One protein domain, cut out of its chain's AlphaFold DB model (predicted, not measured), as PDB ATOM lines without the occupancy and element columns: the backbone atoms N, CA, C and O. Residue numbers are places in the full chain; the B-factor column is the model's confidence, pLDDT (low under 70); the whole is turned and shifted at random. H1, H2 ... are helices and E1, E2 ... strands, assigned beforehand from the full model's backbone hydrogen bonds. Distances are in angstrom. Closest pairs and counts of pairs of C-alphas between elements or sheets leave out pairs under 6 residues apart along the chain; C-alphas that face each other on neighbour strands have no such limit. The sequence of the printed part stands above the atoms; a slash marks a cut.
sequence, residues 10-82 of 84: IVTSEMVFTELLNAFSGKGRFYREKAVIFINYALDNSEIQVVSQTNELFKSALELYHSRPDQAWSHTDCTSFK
ATOM      1  N   ILE A  10      59.957  21.310  54.051       94.62
ATOM      2  CA  ILE A  10      60.467  21.474  55.412       94.62
ATOM      3  C   ILE A  10      60.243  20.149  56.135       94.62
ATOM      4  O   ILE A  10      59.102  19.747  56.347       94.62
ATOM      5  N   VAL A  11      61.328  19.482  56.523       97.12
ATOM      6  CA  VAL A  11      61.288  18.187  57.211       97.12
ATOM      7  C   VAL A  11      61.978  18.300  58.565       97.12
ATOM      8  O   VAL A  11      63.021  18.938  58.695       97.12
ATOM      9  N   THR A  12      61.393  17.675  59.581       98.12
ATOM     10  CA  THR A  12      61.984  17.483  60.910       98.12
ATOM     11  C   THR A  12      61.524  16.137  61.482       98.12
ATOM     12  O   THR A  12      60.800  15.391  60.823       98.12
ATOM     13  N   SER A  13      61.933  15.798  62.700       98.62
ATOM     14  CA  SER A  13      61.522  14.567  63.377       98.62
ATOM     15  C   SER A  13      61.182  14.792  64.845       98.62
ATOM     16  O   SER A  13      61.637  15.750  65.476       98.62
ATOM     17  N   GLU A  14      60.427  13.859  65.421       98.69
ATOM     18  CA  GLU A  14      60.179  13.819  66.867       98.69
ATOM     19  C   GLU A  14      61.482  13.723  67.683       98.69
ATOM     20  O   GLU A  14      61.540  14.216  68.811       98.69
ATOM     21  N   MET A  15      62.558  13.156  67.123       98.56
ATOM     22  CA  MET A  15      63.870  13.108  67.782       98.56
ATOM     23  C   MET A  15      64.534  14.483  67.866       98.56
ATOM     24  O   MET A  15      65.059  14.833  68.922       98.56
ATOM     25  N   VAL A  16      64.444  15.304  66.815       98.69
ATOM     26  CA  VAL A  16      64.913  16.703  66.858       98.69
ATOM     27  C   VAL A  16      64.108  17.504  67.885       98.69
ATOM     28  O   VAL A  16      64.670  18.267  68.672       98.69
ATOM     29  N   PHE A  17      62.790  17.298  67.950       98.75
ATOM     30  CA  PHE A  17      61.963  17.928  68.983       98.75
ATOM     31  C   PHE A  17      62.295  17.442  70.397       98.75
ATOM     32  O   PHE A  17      62.328  18.251  71.326       98.75
ATOM     33  N   THR A  18      62.602  16.158  70.568       98.62
ATOM     34  CA  THR A  18      63.063  15.599  71.847       98.62
ATOM     35  C   THR A  18      64.368  16.256  72.293       98.62
ATOM     36  O   THR A  18      64.501  16.647  73.454       98.62
ATOM     37  N   GLU A  19      65.317  16.446  71.378       98.62
ATOM     38  CA  GLU A  19      66.570  17.146  71.659       98.62
ATOM     39  C   GLU A  19      66.344  18.615  72.045       98.62
ATOM     40  O   GLU A  19      66.887  19.073  73.053       98.62
ATOM     41  N   LEU A  20      65.479  19.333  71.321       98.56
ATOM     42  CA  LEU A  20      65.099  20.710  71.653       98.56
ATOM     43  C   LEU A  20      64.487  20.813  73.061       98.56
ATOM     44  O   LEU A  20      64.873  21.675  73.857       98.56
ATOM     45  N   LEU A  21      63.544  19.924  73.387       98.69
ATOM     46  CA  LEU A  21      62.900  19.875  74.701       98.69
ATOM     47  C   LEU A  21      63.915  19.584  75.812       98.69
ATOM     48  O   LEU A  21      63.888  20.241  76.858       98.69
ATOM     49  N   ASN A  22      64.843  18.654  75.577       98.44
ATOM     50  CA  ASN A  22      65.917  18.336  76.514       98.44
ATOM     51  C   ASN A  22      66.852  19.533  76.724       98.44
ATOM     52  O   ASN A  22      67.124  19.897  77.873       98.44
ATOM     53  N   ALA A  23      67.272  20.203  75.648       98.06
ATOM     54  CA  ALA A  23      68.140  21.378  75.707       98.06
ATOM     55  C   ALA A  23      67.513  22.534  76.509       98.06
ATOM     56  O   ALA A  23      68.213  23.258  77.226       98.06
ATOM     57  N   PHE A  24      66.190  22.706  76.421       98.50
ATOM     58  CA  PHE A  24      65.463  23.773  77.118       98.50
ATOM     59  C   PHE A  24      64.922  23.371  78.494       98.50
ATOM     60  O   PHE A  24      64.465  24.236  79.246       98.50
ATOM     61  N   SER A  25      65.021  22.095  78.872       97.75
ATOM     62  CA  SER A  25      64.429  21.554  80.100       97.75
ATOM     63  C   SER A  25      64.844  22.314  81.370       97.75
ATOM     64  O   SER A  25      63.986  22.591  82.213       97.75
ATOM     65  N   GLY A  26      66.119  22.710  81.461       96.94
ATOM     66  CA  GLY A  26      66.718  23.460  82.570       96.94
ATOM     67  C   GLY A  26      66.891  24.964  82.325       96.94
ATOM     68  O   GLY A  26      67.557  25.634  83.108       96.94
ATOM     69  N   LYS A  27      66.327  25.520  81.243       97.12
ATOM     70  CA  LYS A  27      66.493  26.943  80.876       97.12
ATOM     71  C   LYS A  27      65.388  27.855  81.431       97.12
ATOM     72  O   LYS A  27      65.365  29.046  81.142       97.12
ATOM     73  N   GLY A  28      64.496  27.319  82.261       97.62
ATOM     74  CA  GLY A  28      63.403  28.063  82.891       97.62
ATOM     75  C   GLY A  28      62.123  28.115  82.051       97.62
ATOM     76  O   GLY A  28      62.065  27.642  80.915       97.62
ATOM     77  N   ARG A  29      61.067  28.683  82.646       98.19
ATOM     78  CA  ARG A  29      59.691  28.645  82.121       98.19
ATOM     79  C   ARG A  29      59.567  29.180  80.695       98.19
ATOM     80  O   ARG A  29      58.959  28.523  79.857       98.19
ATOM     81  N   PHE A  30      60.187  30.326  80.421       98.19
ATOM     82  CA  PHE A  30      60.102  30.996  79.125       98.19
ATOM     83  C   PHE A  30      60.519  30.086  77.958       98.19
ATOM     84  O   PHE A  30      59.769  29.930  76.998       98.19
ATOM     85  N   TYR A  31      61.683  29.436  78.050       98.31
ATOM     86  CA  TYR A  31      62.182  28.570  76.977       98.31
ATOM     87  C   TYR A  31      61.340  27.305  76.813       98.31
ATOM     88  O   TYR A  31      61.054  26.902  75.687       98.31
ATOM     89  N   ARG A  32      60.884  26.712  77.922       98.31
ATOM     90  CA  ARG A  32      60.003  25.538  77.885       98.31
ATOM     91  C   ARG A  32      58.690  25.843  77.166       98.31
ATOM     92  O   ARG A  32      58.288  25.080  76.295       98.31
ATOM     93  N   GLU A  33      58.053  26.969  77.486       98.38
ATOM     94  CA  GLU A  33      56.816  27.401  76.821       98.38
ATOM     95  C   GLU A  33      57.048  27.681  75.332       98.38
ATOM     96  O   GLU A  33      56.255  27.252  74.495       98.38
ATOM     97  N   LYS A  34      58.163  28.332  74.976       98.38
ATOM     98  CA  LYS A  34      58.508  28.585  73.571       98.38
ATOM     99  C   LYS A  34      58.731  27.304  72.768       98.38
ATOM    100  O   LYS A  34      58.239  27.237  71.644       98.38
ATOM    101  N   ALA A  35      59.409  26.297  73.324       98.38
ATOM    102  CA  ALA A  35      59.575  25.005  72.654       98.38
ATOM    103  C   ALA A  35      58.229  24.321  72.395       98.38
ATOM    104  O   ALA A  35      57.982  23.889  71.276       98.38
ATOM    105  N   VAL A  36      57.338  24.278  73.391       98.56
ATOM    106  CA  VAL A  36      56.012  23.653  73.236       98.56
ATOM    107  C   VAL A  36      55.175  24.374  72.179       98.56
ATOM    108  O   VAL A  36      54.603  23.721  71.312       98.56
ATOM    109  N   ILE A  37      55.135  25.711  72.204       98.62
ATOM    110  CA  ILE A  37      54.404  26.502  71.200       98.62
ATOM    111  C   ILE A  37      54.926  26.209  69.789       98.62
ATOM    112  O   ILE A  37      54.136  26.007  68.872       98.62
ATOM    113  N   PHE A  38      56.250  26.175  69.620       98.38
ATOM    114  CA  PHE A  38      56.870  25.896  68.328       98.38
ATOM    115  C   PHE A  38      56.574  24.476  67.828       98.38
ATOM    116  O   PHE A  38      56.211  24.308  66.667       98.38
ATOM    117  N   ILE A  39      56.686  23.468  68.697       98.62
ATOM    118  CA  ILE A  39      56.432  22.068  68.336       98.62
ATOM    119  C   ILE A  39      54.964  21.863  67.953       98.62
ATOM    120  O   ILE A  39      54.700  21.259  66.920       98.62
ATOM    121  N   ASN A  40      54.016  22.416  68.717       98.69
ATOM    122  CA  ASN A  40      52.592  22.331  68.373       98.69
ATOM    123  C   ASN A  40      52.306  22.977  67.013       98.69
ATOM    124  O   ASN A  40      51.658  22.367  66.174       98.69
ATOM    125  N   TYR A  41      52.862  24.166  66.755       98.38
ATOM    126  CA  TYR A  41      52.750  24.801  65.440       98.38
ATOM    127  C   TYR A  41      53.285  23.906  64.313       98.38
ATOM    128  O   TYR A  41      52.664  23.818  63.261       98.38
ATOM    129  N   ALA A  42      54.427  23.248  64.523       98.25
ATOM    130  CA  ALA A  42      55.012  22.374  63.514       98.25
ATOM    131  C   ALA A  42      54.182  21.106  63.269       98.25
ATOM    132  O   ALA A  42      54.078  20.676  62.128       98.25
ATOM    133  N   LEU A  43      53.581  20.532  64.315       97.94
ATOM    134  CA  LEU A  43      52.687  19.374  64.202       97.94
ATOM    135  C   LEU A  43      51.368  19.723  63.494       97.94
ATOM    136  O   LEU A  43      50.849  18.905  62.739       97.94
ATOM    137  N   ASP A  44      50.851  20.934  63.709       98.00
ATOM    138  CA  ASP A  44      49.593  21.402  63.113       98.00
ATOM    139  C   ASP A  44      49.770  21.966  61.687       98.00
ATOM    140  O   ASP A  44      48.787  22.175  60.971       98.00
ATOM    141  N   ASN A  45      51.006  22.240  61.253       97.06
ATOM    142  CA  ASN A  45      51.291  22.820  59.944       97.06
ATOM    143  C   ASN A  45      51.592  21.740  58.891       97.06
ATOM    144  O   ASN A  45      52.674  21.160  58.877       97.06
ATOM    145  N   SER A  46      50.687  21.560  57.925       94.81
ATOM    146  CA  SER A  46      50.851  20.606  56.815       94.81
ATOM    147  C   SER A  46      52.026  20.892  55.871       94.81
ATOM    148  O   SER A  46      52.392  20.025  55.083       94.81
ATOM    149  N   GLU A  47      52.602  22.097  55.900       94.12
ATOM    150  CA  GLU A  47      53.811  22.440  55.136       94.12
ATOM    151  C   GLU A  47      55.099  21.918  55.799       94.12
ATOM    152  O   GLU A  47      56.163  21.948  55.179       94.12
ATOM    153  N   ILE A  48      55.014  21.442  57.049       96.44
ATOM    154  CA  ILE A  48      56.129  20.868  57.802       96.44
ATOM    155  C   ILE A  48      55.889  19.369  57.961       96.44
ATOM    156  O   ILE A  48      55.000  18.921  58.679       96.44
ATOM    157  N   GLN A  49      56.728  18.564  57.319       97.69
ATOM    158  CA  GLN A  49      56.725  17.127  57.524       97.69
ATOM    159  C   GLN A  49      57.450  16.799  58.833       97.69
ATOM    160  O   GLN A  49      58.677  16.865  58.915       97.69
ATOM    161  N   VAL A  50      56.691  16.400  59.852       98.38
ATOM    162  CA  VAL A  50      57.243  15.858  61.098       98.38
ATOM    163  C   VAL A  50      57.259  14.335  61.010       98.38
ATOM    164  O   VAL A  50      56.214  13.694  60.942       98.38
ATOM    165  N   VAL A  51      58.451  13.746  60.996       98.56
ATOM    166  CA  VAL A  51      58.619  12.290  60.961       98.56
ATOM    167  C   VAL A  51      58.549  11.719  62.374       98.56
ATOM    168  O   VAL A  51      59.341  12.096  63.244       98.56
ATOM    169  N   SER A  52      57.609  10.798  62.591       98.38
ATOM    170  CA  SER A  52      57.450  10.115  63.874       98.38
ATOM    171  C   SER A  52      58.576   9.133  64.158       98.38
ATOM    172  O   SER A  52      59.095   8.469  63.257       98.38
ATOM    173  N   GLN A  53      58.928   9.009  65.435       98.19
ATOM    174  CA  GLN A  53      59.930   8.054  65.868       98.19
ATOM    175  C   GLN A  53      59.349   6.637  65.884       98.19
ATOM    176  O   GLN A  53      58.331   6.367  66.522       98.19
ATOM    177  N   THR A  54      60.039   5.699  65.237       98.56
ATOM    178  CA  THR A  54      59.701   4.269  65.276       98.56
ATOM    179  C   THR A  54      60.836   3.448  65.883       98.56
ATOM    180  O   THR A  54      61.974   3.909  66.020       98.56
ATOM    181  N   ASN A  55      60.541   2.203  66.256       98.56
ATOM    182  CA  ASN A  55      61.549   1.274  66.769       98.56
ATOM    183  C   ASN A  55      62.588   0.919  65.693       98.56
ATOM    184  O   ASN A  55      63.774   0.779  65.978       98.56
ATOM    185  N   GLU A  56      62.150   0.792  64.443       98.62
ATOM    186  CA  GLU A  56      62.998   0.498  63.289       98.62
ATOM    187  C   GLU A  56      63.956   1.663  63.019       98.62
ATOM    188  O   GLU A  56      65.157   1.460  62.815       98.62
ATOM    189  N   LEU A  57      63.445   2.896  63.094       98.56
ATOM    190  CA  LEU A  57      64.256   4.096  62.939       98.56
ATOM    191  C   LEU A  57      65.276   4.225  64.077       98.56
ATOM    192  O   LEU A  57      66.454   4.444  63.812       98.56
ATOM    193  N   PHE A  58      64.857   3.981  65.323       98.75
ATOM    194  CA  PHE A  58      65.752   3.952  66.484       98.75
ATOM    195  C   PHE A  58      66.903   2.956  66.288       98.75
ATOM    196  O   PHE A  58      68.074   3.307  66.417       98.75
ATOM    197  N   LYS A  59      66.587   1.704  65.937       98.81
ATOM    198  CA  LYS A  59      67.595   0.649  65.760       98.81
ATOM    199  C   LYS A  59      68.565   0.968  64.629       98.81
ATOM    200  O   LYS A  59      69.773   0.886  64.826       98.81
ATOM    201  N   SER A  60      68.057   1.393  63.474       98.69
ATOM    202  CA  SER A  60      68.916   1.719  62.331       98.69
ATOM    203  C   SER A  60      69.813   2.938  62.594       98.69
ATOM    204  O   SER A  60      70.971   2.957  62.168       98.69
ATOM    205  N   ALA A  61      69.328   3.942  63.328       98.69
ATOM    206  CA  ALA A  61      70.137   5.074  63.771       98.69
ATOM    207  C   ALA A  61      71.195   4.657  64.807       98.69
ATOM    208  O   ALA A  61      72.307   5.182  64.793       98.69
ATOM    209  N   LEU A  62      70.882   3.696  65.683       98.75
ATOM    210  CA  LEU A  62      71.816   3.161  66.678       98.75
ATOM    211  C   LEU A  62      72.953   2.382  66.007       98.75
ATOM    212  O   LEU A  62      74.114   2.543  66.379       98.75
ATOM    213  N   GLU A  63      72.633   1.585  64.989       98.75
ATOM    214  CA  GLU A  63      73.627   0.902  64.159       98.75
ATOM    215  C   GLU A  63      74.561   1.905  63.467       98.75
ATOM    216  O   GLU A  63      75.781   1.731  63.494       98.75
ATOM    217  N   LEU A  64      74.008   2.988  62.900       98.56
ATOM    218  CA  LEU A  64      74.810   4.044  62.275       98.56
ATOM    219  C   LEU A  64      75.722   4.738  63.293       98.56
ATOM    220  O   LEU A  64      76.920   4.852  63.035       98.56
ATOM    221  N   TYR A  65      75.184   5.132  64.449       98.50
ATOM    222  CA  TYR A  65      75.948   5.724  65.548       98.50
ATOM    223  C   TYR A  65      77.130   4.830  65.952       98.50
ATOM    224  O   TYR A  65      78.271   5.282  65.999       98.50
ATOM    225  N   HIS A  66      76.879   3.534  66.161       98.38
ATOM    226  CA  HIS A  66      77.918   2.564  66.509       98.38
ATOM    227  C   HIS A  66      78.986   2.419  65.411       98.38
ATOM    228  O   HIS A  66      80.167   2.255  65.707       98.38
ATOM    229  N   SER A  67      78.592   2.499  64.137       98.25
ATOM    230  CA  SER A  67      79.508   2.340  62.999       98.25
ATOM    231  C   SER A  67      80.433   3.538  62.738       98.25
ATOM    232  O   SER A  67      81.317   3.441  61.886       98.25
ATOM    233  N   ARG A  68      80.245   4.667  63.437       97.00
ATOM    234  CA  ARG A  68      80.963   5.931  63.185       97.00
ATOM    235  C   ARG A  68      81.658   6.473  64.441       97.00
ATOM    236  O   ARG A  68      81.404   7.610  64.834       97.00
ATOM    237  N   PRO A  69      82.570   5.700  65.065       94.69
ATOM    238  CA  PRO A  69      83.308   6.153  66.247       94.69
ATOM    239  C   PRO A  69      84.266   7.319  65.951       94.69
ATOM    240  O   PRO A  69      84.750   7.972  66.869       94.69
ATOM    241  N   ASP A  70      84.559   7.577  64.677       97.19
ATOM    242  CA  ASP A  70      85.358   8.707  64.203       97.19
ATOM    243  C   ASP A  70      84.583  10.035  64.167       97.19
ATOM    244  O   ASP A  70      85.173  11.072  63.868       97.19
ATOM    245  N   GLN A  71      83.275  10.023  64.441       96.31
ATOM    246  CA  GLN A  71      82.413  11.200  64.387       96.31
ATOM    247  C   GLN A  71      81.809  11.502  65.759       96.31
ATOM    248  O   GLN A  71      81.481  10.602  66.526       96.31
ATOM    249  N   ALA A  72      81.592  12.783  66.050       96.44
ATOM    250  CA  ALA A  72      80.913  13.234  67.265       96.44
ATOM    251  C   ALA A  72      79.390  13.374  67.060       96.44
ATOM    252  O   ALA A  72      78.782  14.320  67.553       96.44
ATOM    253  N   TRP A  73      78.788  12.478  66.274       98.06
ATOM    254  CA  TRP A  73      77.358  12.523  65.963       98.06
ATOM    255  C   TRP A  73      76.529  12.045  67.148       98.06
ATOM    256  O   TRP A  73      76.841  11.028  67.760       98.06
ATOM    257  N   SER A  74      75.441  12.745  67.445       98.06
ATOM    258  CA  SER A  74      74.437  12.282  68.392       98.06
ATOM    259  C   SER A  74      73.555  11.190  67.769       98.06
ATOM    260  O   SER A  74      73.551  10.946  66.557       98.06
ATOM    261  N   HIS A  75      72.744  10.528  68.596       98.25
ATOM    262  CA  HIS A  75      71.718   9.620  68.085       98.25
ATOM    263  C   HIS A  75      70.607  10.362  67.310       98.25
ATOM    264  O   HIS A  75      70.039   9.806  66.369       98.25
ATOM    265  N   THR A  76      70.333  11.626  67.660       98.56
ATOM    266  CA  THR A  76      69.413  12.510  66.926       98.56
ATOM    267  C   THR A  76      69.946  12.821  65.527       98.56
ATOM    268  O   THR A  76      69.193  12.745  64.555       98.56
ATOM    269  N   ASP A  77      71.252  13.080  65.401       98.44
ATOM    270  CA  ASP A  77      71.911  13.293  64.106       98.44
ATOM    271  C   ASP A  77      71.805  12.034  63.244       98.44
ATOM    272  O   ASP A  77      71.354  12.082  62.101       98.44
ATOM    273  N   CYS A  78      72.131  10.876  63.826       98.62
ATOM    274  CA  CYS A  78      72.039   9.594  63.132       98.62
ATOM    275  C   CYS A  78      70.603   9.269  62.705       98.62
ATOM    276  O   CYS A  78      70.399   8.753  61.610       98.62
ATOM    277  N   THR A  79      69.608   9.597  63.533       98.69
ATOM    278  CA  THR A  79      68.190   9.493  63.157       98.69
ATOM    279  C   THR A  79      67.868  10.406  61.979       98.69
ATOM    280  O   THR A  79      67.217   9.972  61.033       98.69
ATOM    281  N   SER A  80      68.375  11.638  61.986       98.50
ATOM    282  CA  SER A  80      68.166  12.591  60.893       98.50
ATOM    283  C   SER A  80      68.755  12.083  59.570       98.50
ATOM    284  O   SER A  80      68.068  12.143  58.555       98.50
ATOM    285  N   PHE A  81      69.948  11.476  59.583       98.25
ATOM    286  CA  PHE A  81      70.555  10.835  58.401       98.25
ATOM    287  C   PHE A  81      69.815   9.583  57.909       98.25
ATOM    288  O   PHE A  81      70.030   9.130  56.789       98.25
ATOM    289  N   LYS A  82      68.996   8.950  58.754       98.38
ATOM    290  CA  LYS A  82      68.145   7.824  58.335       98.38
ATOM    291  C   LYS A  82      66.825   8.281  57.720       98.38
ATOM    292  O   LYS A  82      66.171   7.475  57.066       98.38
TER     293      LYS A  82
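AT A GLANCE: This is residues 10 to 82 of the 84 residues of an uncharacterized protein of Arthrospira maxima CS-328 (UniProt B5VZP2). What is the main picture? A helical hairpin, H1 and H2, has a small two-strand ribbon, E1 and E2, at one end, and a second helix pair, H3 crossing H4, packs on H1 through H4, on the side away from H2. What is it built of? The 73 printed residues hold two named strands and four named helices, in the order E1 H1 H2 E2 H3 H4; the sheet is E1 = E2, parallel, and the class is mostly helix. How compact is it? It is only just loose, close to compact, with a radius of gyration of the C-alphas of 13.7 A and spans of 38 by 30 by 19 A.

HOW THE PARTS SIT: How do the strands pair? E1, residues 10 to 13, and E2, residues 48 to 51, are parallel at 28 degrees, with N 49 and O 10 2.8 A apart, within hydrogen-bond range. What lies between them along the chain? H1, residues 14 to 24, and H2, residues 29 to 44, form a helical hairpin: they touch, closest at the C-alphas of Phe 24 and Arg 32, 5.8 A, and run opposite ways at a shallow tilt of 14 degrees. E1, H1, H2 and E2 make a strand-helix-strand unit, parallel neighbour strands with helices between, its crossover right-handed. Where are the other helices? H4, residues 75 to 82, touches H1, closest at the C-alphas of Met 15 and Thr 76, 5.6 A, opposite ways at a shallow tilt of 27 degrees. H3, residues 55 to 67, touches H4 about perpendicular at 77 degrees, closest at the C-alphas of Ala 61 and Thr 79, 4.9 A; H3 is apart from H1 and H2. In H1, H2, H3 and H4 every O i to N i+4 pair is within hydrogen-bond range.

IN THESE COORDINATES: Where are the anchors? E1 begins at C-alpha 10 (60.467, 21.474, 55.412), and H4 ends at C-alpha 82 (68.145, 7.824, 58.335). How long are the elements? From first to last C-alpha, H2 measures 22.7 A, H3 18.4 A, H1 15.2 A, E1 10.6 A, H4 10.5 A and E2 9.5 A.

THE WHOLE: How far does it reach? The two C-alphas farthest apart, those of Phe 30 and Ser 67, are 38.2 A apart. Are there cuts, long links or doubtful places? The printed part has no cut; no link is long, and H3 to H4, with 7 residues between, is short but not tight. The mean pLDDT of the printed part is 98.0, and no printed residue is under 70.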